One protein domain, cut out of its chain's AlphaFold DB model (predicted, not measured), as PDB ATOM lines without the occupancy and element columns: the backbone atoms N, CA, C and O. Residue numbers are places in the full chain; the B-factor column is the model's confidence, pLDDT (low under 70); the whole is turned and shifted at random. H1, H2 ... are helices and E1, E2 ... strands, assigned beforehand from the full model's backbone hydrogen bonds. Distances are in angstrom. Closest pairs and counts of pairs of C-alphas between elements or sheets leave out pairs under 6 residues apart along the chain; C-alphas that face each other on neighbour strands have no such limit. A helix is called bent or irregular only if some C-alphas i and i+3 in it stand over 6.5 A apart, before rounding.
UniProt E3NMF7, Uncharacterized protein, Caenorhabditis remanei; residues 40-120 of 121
ATOM      1  N   TYR A  40     187.186 247.717 153.737       88.88
ATOM      2  CA  TYR A  40     186.601 247.504 155.048       88.88
ATOM      3  C   TYR A  40     187.157 248.515 156.042       88.88
ATOM      4  O   TYR A  40     188.232 249.086 155.850       88.88
ATOM      5  N   GLY A  41     186.415 248.753 157.114       87.94
ATOM      6  CA  GLY A  41     186.823 249.701 158.137       87.94
ATOM      7  C   GLY A  41     185.957 249.630 159.378       87.94
ATOM      8  O   GLY A  41     184.979 248.884 159.438       87.94
ATOM      9  N   ILE A  42     186.345 250.413 160.381       87.94
ATOM     10  CA  ILE A  42     185.655 250.510 161.664       87.94
ATOM     11  C   ILE A  42     185.377 251.983 161.946       87.94
ATOM     12  O   ILE A  42     186.252 252.835 161.786       87.94
ATOM     13  N   THR A  43     184.151 252.290 162.344       87.31
ATOM     14  CA  THR A  43     183.734 253.628 162.762       87.31
ATOM     15  C   THR A  43     184.110 253.905 164.221       87.31
ATOM     16  O   THR A  43     184.407 252.997 164.999       87.31
ATOM     17  N   GLN A  44     184.053 255.173 164.638       84.69
ATOM     18  CA  GLN A  44     184.381 255.562 166.019       84.69
ATOM     19  C   GLN A  44     183.442 254.957 167.079       84.69
ATOM     20  O   GLN A  44     183.819 254.874 168.246       84.69
ATOM     21  N   ASP A  45     182.253 254.507 166.685       86.00
ATOM     22  CA  ASP A  45     181.280 253.801 167.524       86.00
ATOM     23  C   ASP A  45     181.329 252.271 167.356       86.00
ATOM     24  O   ASP A  45     180.333 251.583 167.554       86.00
ATOM     25  N   CYS A  46     182.495 251.733 166.985       84.38
ATOM     26  CA  CYS A  46     182.769 250.295 166.878       84.38
ATOM     27  C   CYS A  46     181.947 249.542 165.811       84.38
ATOM     28  O   CYS A  46     181.926 248.309 165.835       84.38
ATOM     29  N   GLN A  47     181.294 250.221 164.858       86.88
ATOM     30  CA  GLN A  47     180.623 249.536 163.750       86.88
ATOM     31  C   GLN A  47     181.644 249.167 162.674       86.88
ATOM     32  O   GLN A  47     182.376 250.022 162.173       86.88
ATOM     33  N   MET A  48     181.678 247.894 162.286       88.06
ATOM     34  CA  MET A  48     182.479 247.449 161.147       88.06
ATOM     35  C   MET A  48     181.657 247.554 159.866       88.06
ATOM     36  O   MET A  48     180.463 247.251 159.884       88.06
ATOM     37  N   PHE A  49     182.287 247.944 158.759       88.44
ATOM     38  CA  PHE A  49     181.653 247.967 157.445       88.44
ATOM     39  C   PHE A  49     182.508 247.300 156.369       88.44
ATOM     40  O   PHE A  49     183.733 247.277 156.466       88.44
ATOM     41  N   PHE A  50     181.832 246.821 155.323       89.56
ATOM     42  CA  PHE A  50     182.427 246.290 154.098       89.56
ATOM     43  C   PHE A  50     181.753 246.931 152.884       89.56
ATOM     44  O   PHE A  50     180.527 247.084 152.865       89.56
ATOM     45  N   ILE A  51     182.548 247.324 151.889       87.62
ATOM     46  CA  ILE A  51     182.076 248.054 150.713       87.62
ATOM     47  C   ILE A  51     182.967 247.803 149.491       87.62
ATOM     48  O   ILE A  51     184.181 247.647 149.621       87.62
ATOM     49  N   ARG A  52     182.383 247.799 148.289       85.75
ATOM     50  CA  ARG A  52     183.158 247.777 147.041       85.75
ATOM     51  C   ARG A  52     183.699 249.162 146.666       85.75
ATOM     52  O   ARG A  52     183.076 250.174 146.999       85.75
ATOM     53  N   PRO A  53     184.772 249.232 145.863       84.31
ATOM     54  CA  PRO A  53     185.259 250.482 145.282       84.31
ATOM     55  C   PRO A  53     184.177 251.274 144.526       84.31
ATOM     56  O   PRO A  53     184.061 252.485 144.700       84.31
ATOM     57  N   SER A  54     183.315 250.603 143.753       83.00
ATOM     58  CA  SER A  54     182.217 251.257 143.014       83.00
ATOM     59  C   SER A  54     181.163 251.909 143.918       83.00
ATOM     60  O   SER A  54     180.457 252.834 143.517       83.00
ATOM     61  N   GLN A  55     181.081 251.467 145.169       83.19
ATOM     62  CA  GLN A  55     180.092 251.908 146.143       83.19
ATOM     63  C   GLN A  55     180.625 252.984 147.096       83.19
ATOM     64  O   GLN A  55     179.903 253.385 148.001       83.19
ATOM     65  N   LEU A  56     181.848 253.493 146.914       83.75
ATOM     66  CA  LEU A  56     182.493 254.439 147.841       83.75
ATOM     67  C   LEU A  56     181.626 255.634 148.263       83.75
ATOM     68  O   LEU A  56     181.727 256.106 149.396       83.75
ATOM     69  N   HIS A  57     180.736 256.097 147.387       82.94
ATOM     70  CA  HIS A  57     179.778 257.160 147.683       82.94
ATOM     71  C   HIS A  57     178.861 256.843 148.889       82.94
ATOM     72  O   HIS A  57     178.485 257.756 149.630       82.94
ATOM     73  N   LEU A  58     178.563 255.565 149.157       84.62
ATOM     74  CA  LEU A  58     177.739 255.123 150.287       84.62
ATOM     75  C   LEU A  58     178.443 255.264 151.642       84.62
ATOM     76  O   LEU A  58     177.758 255.241 152.666       84.62
ATOM     77  N   LEU A  59     179.768 255.471 151.692       83.19
ATOM     78  CA  LEU A  59     180.476 255.750 152.952       83.19
ATOM     79  C   LEU A  59     179.891 256.976 153.672       83.19
ATOM     80  O   LEU A  59     179.795 256.989 154.896       83.19
ATOM     81  N   SER A  60     179.419 257.970 152.912       82.44
ATOM     82  CA  SER A  60     178.756 259.169 153.446       82.44
ATOM     83  C   SER A  60     177.431 258.879 154.171       82.44
ATOM     84  O   SER A  60     176.973 259.685 154.979       82.44
ATOM     85  N   THR A  61     176.818 257.716 153.920       85.69
ATOM     86  CA  THR A  61     175.554 257.293 154.546       85.69
ATOM     87  C   THR A  61     175.757 256.604 155.898       85.69
ATOM     88  O   THR A  61     174.789 256.364 156.632       85.69
ATOM     89  N   ILE A  62     177.003 256.268 156.251       84.50
ATOM     90  CA  ILE A  62     177.331 255.635 157.525       84.50
ATOM     91  C   ILE A  62     177.177 256.673 158.637       84.50
ATOM     92  O   ILE A  62     177.915 257.653 158.719       84.50
ATOM     93  N   ARG A  63     176.198 256.450 159.514       84.88
ATOM     94  CA  ARG A  63     175.975 257.285 160.696       84.88
ATOM     95  C   ARG A  63     176.747 256.713 161.875       84.88
ATOM     96  O   ARG A  63     176.532 255.560 162.238       84.88
ATOM     97  N   VAL A  64     177.587 257.553 162.466       83.56
ATOM     98  CA  VAL A  64     178.340 257.258 163.687       83.56
ATOM     99  C   VAL A  64     177.555 257.774 164.887       83.56
ATOM    100  O   VAL A  64     177.182 258.952 164.929       83.56
ATOM    101  N   ASP A  65     177.300 256.909 165.863       84.44
ATOM    102  CA  ASP A  65     176.715 257.303 167.135       84.44
ATOM    103  C   ASP A  65     177.748 258.020 168.013       84.44
ATOM    104  O   ASP A  65     178.615 257.423 168.649       84.44
ATOM    105  N   LYS A  66     177.611 259.345 168.087       80.44
ATOM    106  CA  LYS A  66     178.481 260.210 168.892       80.44
ATOM    107  C   LYS A  66     178.396 259.932 170.395       80.44
ATOM    108  O   LYS A  66     179.273 260.372 171.128       80.44
ATOM    109  N   ARG A  67     177.342 259.261 170.875       81.50
ATOM    110  CA  ARG A  67     177.182 258.938 172.302       81.50
ATOM    111  C   ARG A  67     178.043 257.752 172.730       81.50
ATOM    112  O   ARG A  67     178.328 257.628 173.915       81.50
ATOM    113  N   HIS A  68     178.472 256.923 171.778       75.62
ATOM    114  CA  HIS A  68     179.199 255.681 172.034       75.62
ATOM    115  C   HIS A  68     180.541 255.633 171.290       75.62
ATOM    116  O   HIS A  68     180.944 254.592 170.777       75.62
ATOM    117  N   SER A  69     181.260 256.757 171.226       71.44
ATOM    118  CA  SER A  69     182.551 256.860 170.537       71.44
ATOM    119  C   SER A  69     183.714 256.308 171.378       71.44
ATOM    120  O   SER A  69     184.574 257.060 171.840       71.44
ATOM    121  N   PHE A  70     183.722 254.998 171.628       75.94
ATOM    122  CA  PHE A  70     184.754 254.323 172.432       75.94
ATOM    123  C   PHE A  70     185.821 253.610 171.584       75.94
ATOM    124  O   PHE A  70     186.817 253.125 172.124       75.94
ATOM    125  N   CYS A  71     185.646 253.572 170.258       81.06
ATOM    126  CA  CYS A  71     186.567 252.941 169.315       81.06
ATOM    127  C   CYS A  71     187.720 253.888 168.958       81.06
ATOM    128  O   CYS A  71     187.796 254.433 167.855       81.06
ATOM    129  N   TYR A  72     188.611 254.142 169.913       81.81
ATOM    130  CA  TYR A  72     189.788 254.956 169.633       81.81
ATOM    131  C   TYR A  72     190.764 254.191 168.735       81.81
ATOM    132  O   TYR A  72     191.070 253.025 168.984       81.81
ATOM    133  N   ALA A  73     191.303 254.869 167.721       77.12
ATOM    134  CA  ALA A  73     192.200 254.266 166.732       77.12
ATOM    135  C   ALA A  73     193.469 253.637 167.347       77.12
ATOM    136  O   ALA A  73     194.059 252.734 166.767       77.12
ATOM    137  N   ASN A  74     193.893 254.085 168.532       81.94
ATOM    138  CA  ASN A  74     195.030 253.513 169.262       81.94
ATOM    139  C   ASN A  74     194.668 252.295 170.132       81.94
ATOM    140  O   ASN A  74     195.564 251.666 170.692       81.94
ATOM    141  N   LEU A  75     193.381 251.986 170.295       85.56
ATOM    142  CA  LEU A  75     192.890 250.874 171.113       85.56
ATOM    143  C   LEU A  75     192.291 249.745 170.280       85.56
ATOM    144  O   LEU A  75     192.068 248.664 170.821       85.56
ATOM    145  N   VAL A  76     192.040 249.977 168.992       87.38
ATOM    146  CA  VAL A  76     191.432 248.998 168.092       87.38
ATOM    147  C   VAL A  76     192.306 248.807 166.867       87.38
ATOM    148  O   VAL A  76     192.766 249.766 166.256       87.38
ATOM    149  N   GLN A  77     192.535 247.550 166.511       88.88
ATOM    150  CA  GLN A  77     193.282 247.164 165.325       88.88
ATOM    151  C   GLN A  77     192.524 246.083 164.567       88.88
ATOM    152  O   GLN A  77     191.950 245.178 165.170       88.88
ATOM    153  N   LEU A  78     192.551 246.170 163.242       88.44
ATOM    154  CA  LEU A  78     191.942 245.193 162.355       88.44
ATOM    155  C   LEU A  78     193.026 244.616 161.451       88.44
ATOM    156  O   LEU A  78     193.620 245.340 160.653       88.44
ATOM    157  N   HIS A  79     193.283 243.323 161.602       90.12
ATOM    158  CA  HIS A  79     194.343 242.610 160.894       90.12
ATOM    159  C   HIS A  79     193.746 241.605 159.914       90.12
ATOM    160  O   HIS A  79     192.733 240.975 160.211       90.12
ATOM    161  N   VAL A  80     194.383 241.414 158.761       89.62
ATOM    162  CA  VAL A  80     194.042 240.303 157.859       89.62
ATOM    163  C   VAL A  80     194.627 239.023 158.454       89.62
ATOM    164  O   VAL A  80     195.838 238.940 158.645       89.62
ATOM    165  N   LYS A  81     193.778 238.038 158.774       90.94
ATOM    166  CA  LYS A  81     194.207 236.736 159.315       90.94
ATOM    167  C   LYS A  81     194.345 235.696 158.202       90.94
ATOM    168  O   LYS A  81     195.311 234.940 158.180       90.94
ATOM    169  N   SER A  82     193.383 235.666 157.285       90.06
ATOM    170  CA  SER A  82     193.341 234.786 156.114       90.06
ATOM    171  C   SER A  82     192.617 235.483 154.959       90.06
ATOM    172  O   SER A  82     192.181 236.625 155.085       90.06
ATOM    173  N   HIS A  83     192.486 234.792 153.825       85.94
ATOM    174  CA  HIS A  83     191.801 235.308 152.636       85.94
ATOM    175  C   HIS A  83     190.310 235.631 152.862       85.94
ATOM    176  O   HIS A  83     189.740 236.427 152.127       85.94
ATOM    177  N   ASP A  84     189.688 235.032 153.877       88.50
ATOM    178  CA  ASP A  84     188.258 235.109 154.187       88.50
ATOM    179  C   ASP A  84     187.970 235.601 155.615       88.50
ATOM    180  O   ASP A  84     186.811 235.665 156.026       88.50
ATOM    181  N   THR A  85     189.002 235.937 156.394       90.75
ATOM    182  CA  THR A  85     188.842 236.236 157.820       90.75
ATOM    183  C   THR A  85     189.734 237.393 158.264       90.75
ATOM    184  O   THR A  85     190.938 237.442 157.991       90.75
ATOM    185  N   LEU A  86     189.140 238.319 159.011       91.75
ATOM    186  CA  LEU A  86     189.809 239.412 159.705       91.75
ATOM    187  C   LEU A  86     189.889 239.110 161.204       91.75
ATOM    188  O   LEU A  86     188.991 238.497 161.779       91.75
ATOM    189  N   LEU A  87     190.949 239.580 161.852       92.94
ATOM    190  CA  LEU A  87     191.102 239.556 163.301       92.94
ATOM    191  C   LEU A  87     190.950 240.977 163.843       92.94
ATOM    192  O   LEU A  87     191.815 241.832 163.643       92.94
ATOM    193  N   LEU A  88     189.841 241.219 164.532       90.50
ATOM    194  CA  LEU A  88     189.596 242.445 165.273       90.50
ATOM    195  C   LEU A  88     190.210 242.318 166.664       90.50
ATOM    196  O   LEU A  88     189.784 241.481 167.451       90.50
ATOM    197  N   THR A  89     191.155 243.186 166.995       90.38
ATOM    198  CA  THR A  89     191.780 243.258 168.318       90.38
ATOM    199  C   THR A  89     191.390 244.564 168.990       90.38
ATOM    200  O   THR A  89     191.561 245.634 168.408       90.38
ATOM    201  N   PHE A  90     190.902 244.497 170.227       89.00
ATOM    202  CA  PHE A  90     190.521 245.664 171.012       89.00
ATOM    203  C   PHE A  90     191.105 245.616 172.424       89.00
ATOM    204  O   PHE A  90     191.019 244.610 173.133       89.00
ATOM    205  N   LYS A  91     191.707 246.730 172.842       86.00
ATOM    206  CA  LYS A  91     192.204 246.936 174.201       86.00
ATOM    207  C   LYS A  91     191.090 247.528 175.059       86.00
ATOM    208  O   LYS A  91     190.710 248.684 174.891       86.00
ATOM    209  N   GLN A  92     190.581 246.734 175.994       82.00
ATOM    210  CA  GLN A  92     189.547 247.150 176.933       82.00
ATOM    211  C   GLN A  92     190.121 247.968 178.100       82.00
ATOM    212  O   GLN A  92     191.318 247.917 178.421       82.00
ATOM    213  N   ALA A  93     189.224 248.662 178.807       77.00
ATOM    214  CA  ALA A  93     189.492 249.121 180.167       77.00
ATOM    215  C   ALA A  93     189.986 247.937 181.020       77.00
ATOM    216  O   ALA A  93     189.584 246.801 180.788       77.00
ATOM    217  N   THR A  94     190.861 248.186 182.000       82.19
ATOM    218  CA  THR A  94     191.572 247.160 182.807       82.19
ATOM    219  C   THR A  94     192.729 246.427 182.111       82.19
ATOM    220  O   THR A  94     193.183 245.400 182.605       82.19
ATOM    221  N   ASN A  95     193.268 246.966 181.004       77.50
ATOM    222  CA  ASN A  95     194.414 246.390 180.270       77.50
ATOM    223  C   ASN A  95     194.176 244.965 179.740       77.50
ATOM    224  O   ASN A  95     195.125 244.223 179.487       77.50
ATOM    225  N   ARG A  96     192.915 244.587 179.531       86.69
ATOM    226  CA  ARG A  96     192.565 243.333 178.864       86.69
ATOM    227  C   ARG A  96     192.612 243.522 177.353       86.69
ATOM    228  O   ARG A  96     192.216 244.569 176.842       86.69
ATOM    229  N   ILE A  97     193.102 242.507 176.655       89.56
ATOM    230  CA  ILE A  97     193.059 242.430 175.197       89.56
ATOM    231  C   ILE A  97     191.963 241.439 174.846       89.56
ATOM    232  O   ILE A  97     191.930 240.332 175.381       89.56
ATOM    233  N   CYS A  98     191.085 241.839 173.944       88.19
ATOM    234  CA  CYS A  98     190.079 240.966 173.385       88.19
ATOM    235  C   CYS A  98     190.268 240.885 171.878       88.19
ATOM    236  O   CYS A  98     190.649 241.858 171.226       88.19
ATOM    237  N   THR A  99     189.992 239.708 171.336       90.81
ATOM    238  CA  THR A  99     190.088 239.433 169.909       90.81
ATOM    239  C   THR A  99     188.790 238.817 169.425       90.81
ATOM    240  O   THR A  99     188.222 237.965 170.106       90.81
ATOM    241  N   LEU A 100     188.344 239.225 168.247       89.44
ATOM    242  CA  LEU A 100     187.174 238.689 167.574       89.44
ATOM    243  C   LEU A 100     187.543 238.352 166.134       89.44
ATOM    244  O   LEU A 100     188.084 239.187 165.412       89.44
ATOM    245  N   GLU A 101     187.234 237.132 165.716       91.44
ATOM    246  CA  GLU A 101     187.353 236.735 164.317       91.44
ATOM    247  C   GLU A 101     186.104 237.173 163.561       91.44
ATOM    248  O   GLU A 101     184.979 236.909 163.987       91.44
ATOM    249  N   VAL A 102     186.309 237.871 162.448       89.00
ATOM    250  CA  VAL A 102     185.239 238.376 161.597       89.00
ATOM    251  C   VAL A 102     185.408 237.788 160.210       89.00
ATOM    252  O   VAL A 102     186.403 238.047 159.535       89.00
ATOM    253  N   HIS A 103     184.422 237.014 159.774       90.19
ATOM    254  CA  HIS A 103     184.392 236.493 158.416       90.19
ATOM    255  C   HIS A 103     184.073 237.607 157.424       90.19
ATOM    256  O   HIS A 103     183.135 238.387 157.614       90.19
ATOM    257  N   ILE A 104     184.864 237.667 156.360       88.38
ATOM    258  CA  ILE A 104     184.656 238.584 155.250       88.38
ATOM    259  C   ILE A 104     183.397 238.118 154.507       88.38
ATOM    260  O   ILE A 104     183.329 236.957 154.092       88.38
ATOM    261  N   PRO A 105     182.377 238.980 154.343       85.06
ATOM    262  CA  PRO A 105     181.172 238.599 153.623       85.06
ATOM    263  C   PRO A 105     181.517 238.282 152.167       85.06
ATOM    264  O   PRO A 105     182.304 238.986 151.530       85.06
ATOM    265  N   ALA A 106     180.895 237.236 151.624       82.94
ATOM    266  CA  ALA A 106     181.051 236.903 150.217       82.94
ATOM    267  C   ALA A 106     180.578 238.074 149.336       82.94
ATOM    268  O   ALA A 106     179.595 238.747 149.654       82.94
ATOM    269  N   LEU A 107     181.262 238.319 148.210       77.94
ATOM    270  CA  LEU A 107     180.994 239.472 147.332       77.94
ATOM    271  C   LEU A 107     179.533 239.544 146.867       77.94
ATOM    272  O   LEU A 107     178.993 240.634 146.672       77.94
ATOM    273  N   ASN A 108     178.876 238.389 146.745       76.56
ATOM    274  CA  ASN A 108     177.470 238.310 146.384       76.56
ATOM    275  C   ASN A 108     176.513 238.841 147.461       76.56
ATOM    276  O   ASN A 108     175.439 239.342 147.147       76.56
ATOM    277  N   MET A 109     176.901 238.789 148.734       73.25
ATOM    278  CA  MET A 109     176.127 239.383 149.827       73.25
ATOM    279  C   MET A 109     176.228 240.912 149.844       73.25
ATOM    280  O   MET A 109     175.452 241.576 150.527       73.25
ATOM    281  N   LEU A 110     177.167 241.474 149.079       72.56
ATOM    282  CA  LEU A 110     177.367 242.910 148.928       72.56
ATOM    283  C   LEU A 110     176.710 243.461 147.651       72.56
ATOM    284  O   LEU A 110     176.921 244.629 147.319       72.56
ATOM    285  N   PHE A 111     175.988 242.651 146.864       63.69
ATOM    286  CA  PHE A 111     175.372 243.097 145.603       63.69
ATOM    287  C   PHE A 111     174.405 244.281 145.801       63.69
ATOM    288  O   PHE A 111     173.803 244.434 146.858       63.69
ATOM    289  N   GLY A 112     174.262 245.126 144.773       64.25
ATOM    290  CA  GLY A 112     173.426 246.337 144.821       64.25
ATOM    291  C   GLY A 112     174.108 247.511 145.526       64.25
ATOM    292  O   GLY A 112     175.332 247.586 145.520       64.25
ATOM    293  N   ASP A 113     173.334 248.401 146.146       61.88
ATOM    294  CA  ASP A 113     173.816 249.574 146.904       61.88
ATOM    295  C   ASP A 113     173.857 249.302 148.417       61.88
ATOM    296  O   ASP A 113     173.530 250.146 149.255       61.88
ATOM    297  N   HIS A 114     174.205 248.070 148.790       66.31
ATOM    298  CA  HIS A 114     174.168 247.627 150.176       66.31
ATOM    299  C   HIS A 114     175.541 247.723 150.836       66.31
ATOM    300  O   HIS A 114     176.533 247.185 150.349       66.31
ATOM    301  N   LEU A 115     175.569 248.392 151.989       69.56
ATOM    302  CA  LEU A 115     176.703 248.412 152.901       69.56
ATOM    303  C   LEU A 115     176.454 247.395 154.020       69.56
ATOM    304  O   LEU A 115     175.489 247.533 154.777       69.56
ATOM    305  N   PHE A 116     177.319 246.389 154.136       73.88
ATOM    306  CA  PHE A 116     177.206 245.370 155.178       73.88
ATOM    307  C   PHE A 116     177.805 245.882 156.487       73.88
ATOM    308  O   PHE A 116     178.905 246.439 156.473       73.88
ATOM    309  N   ARG A 117     177.092 245.713 157.609       70.50
ATOM    310  CA  ARG A 117     177.511 246.217 158.928       70.50
ATOM    311  C   ARG A 117     177.540 245.109 159.961       70.50
ATOM    312  O   ARG A 117     176.560 244.383 160.107       70.50
ATOM    313  N   TYR A 118     178.612 245.071 160.741       67.25
ATOM    314  CA  TYR A 118     178.659 244.299 161.976       67.25
ATOM    315  C   TYR A 118     178.500 245.250 163.163       67.25
ATOM    316  O   TYR A 118     179.221 246.247 163.262       67.25
ATOM    317  N   LYS A 119     177.562 244.948 164.062       61.03
ATOM    318  CA  LYS A 119     177.456 245.622 165.359       61.03
ATOM    319  C   LYS A 119     178.011 244.688 166.422       61.03
ATOM    320  O   LYS A 119     177.412 243.651 166.688       61.03
ATOM    321  N   ASN A 120     179.148 245.058 166.999       54.66
ATOM    322  CA  ASN A 120     179.620 244.428 168.224       54.66
ATOM    323  C   ASN A 120     178.870 245.050 169.409       54.66
ATOM    324  O   ASN A 120     178.639 246.259 169.409       54.66
TER     325      ASN A 120
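AT A GLANCE: This is residues 40 to 120 of the 121 residues of an uncharacterized protein of Caenorhabditis remanei (UniProt E3NMF7). Two small antiparallel sheets stand loosely beside one another: a meander of three long strands, E3, E4 and E5, each the antiparallel neighbour of the one before, and a smaller sheet, E1 E2 E6, in the middle of the domain. Helices H1 and H2 lie at one end of the smaller sheet, and a long stretch without a named element, residues 62 to 75, leads from H1 to the meander. The printed part has 81 residues, in the order E1 E2 H1 E3 E4 E5 H2 E6, and its class is mixed. It is compact, with a radius of gyration of the C-alphas of 13.4 A, yet flat, spanning 42 by 31 by 16 A.

HOW THE PARTS SIT: E3, residues 76 to 82, and E4, residues 85 to 91, form a hairpin, with N 77 and O 89 at 2.9 A. E4 forms another with E5, residues 97 to 103, with N 88 and O 100 at 2.8 A. E1, residues 40 to 42, and E3 are near each other. E1 forms a hairpin with E2, residues 47 to 51, with N 49 and O 41 at 2.9 A. E6, residues 116 to 119, is antiparallel to E2, with N 118 and O 48 at 3.0 A. E2 and E4 are apart. H1, residues 53 to 61, and H2, residues 107 to 110, only graze the sheet E1 E2 E6; the closest C-alphas of E2 and H2, Ile 51 and Leu 110, are 7.2 A apart. H1 is irregular, with C-alphas 54 and 57 7.9 A apart; 0 of its 5 O i to N i+4 pairs but 5 of its 6 O i to N i+3 pairs are within hydrogen-bond range. H2 is too short for an O i to N i+4 pair.

IN THESE COORDINATES: E3 begins at C-alpha 76, (191.432, 248.998, 168.092), and measures 18.7 A, E4 19.9 A, E5 19.8 A, H1 15.0 A and E2 13.2 A. E1 begins at C-alpha 40, (186.601, 247.504, 155.048), and E6 ends at C-alpha 119, (177.456, 245.622, 165.359).

THE WHOLE: The two C-alphas farthest apart, Thr 94 and Gly 112, are 42.1 A apart. The printed part has no cut, and H1 to E3 is the long link. pLDDT is under 70 at residues 111 to 115 and 118 to 120.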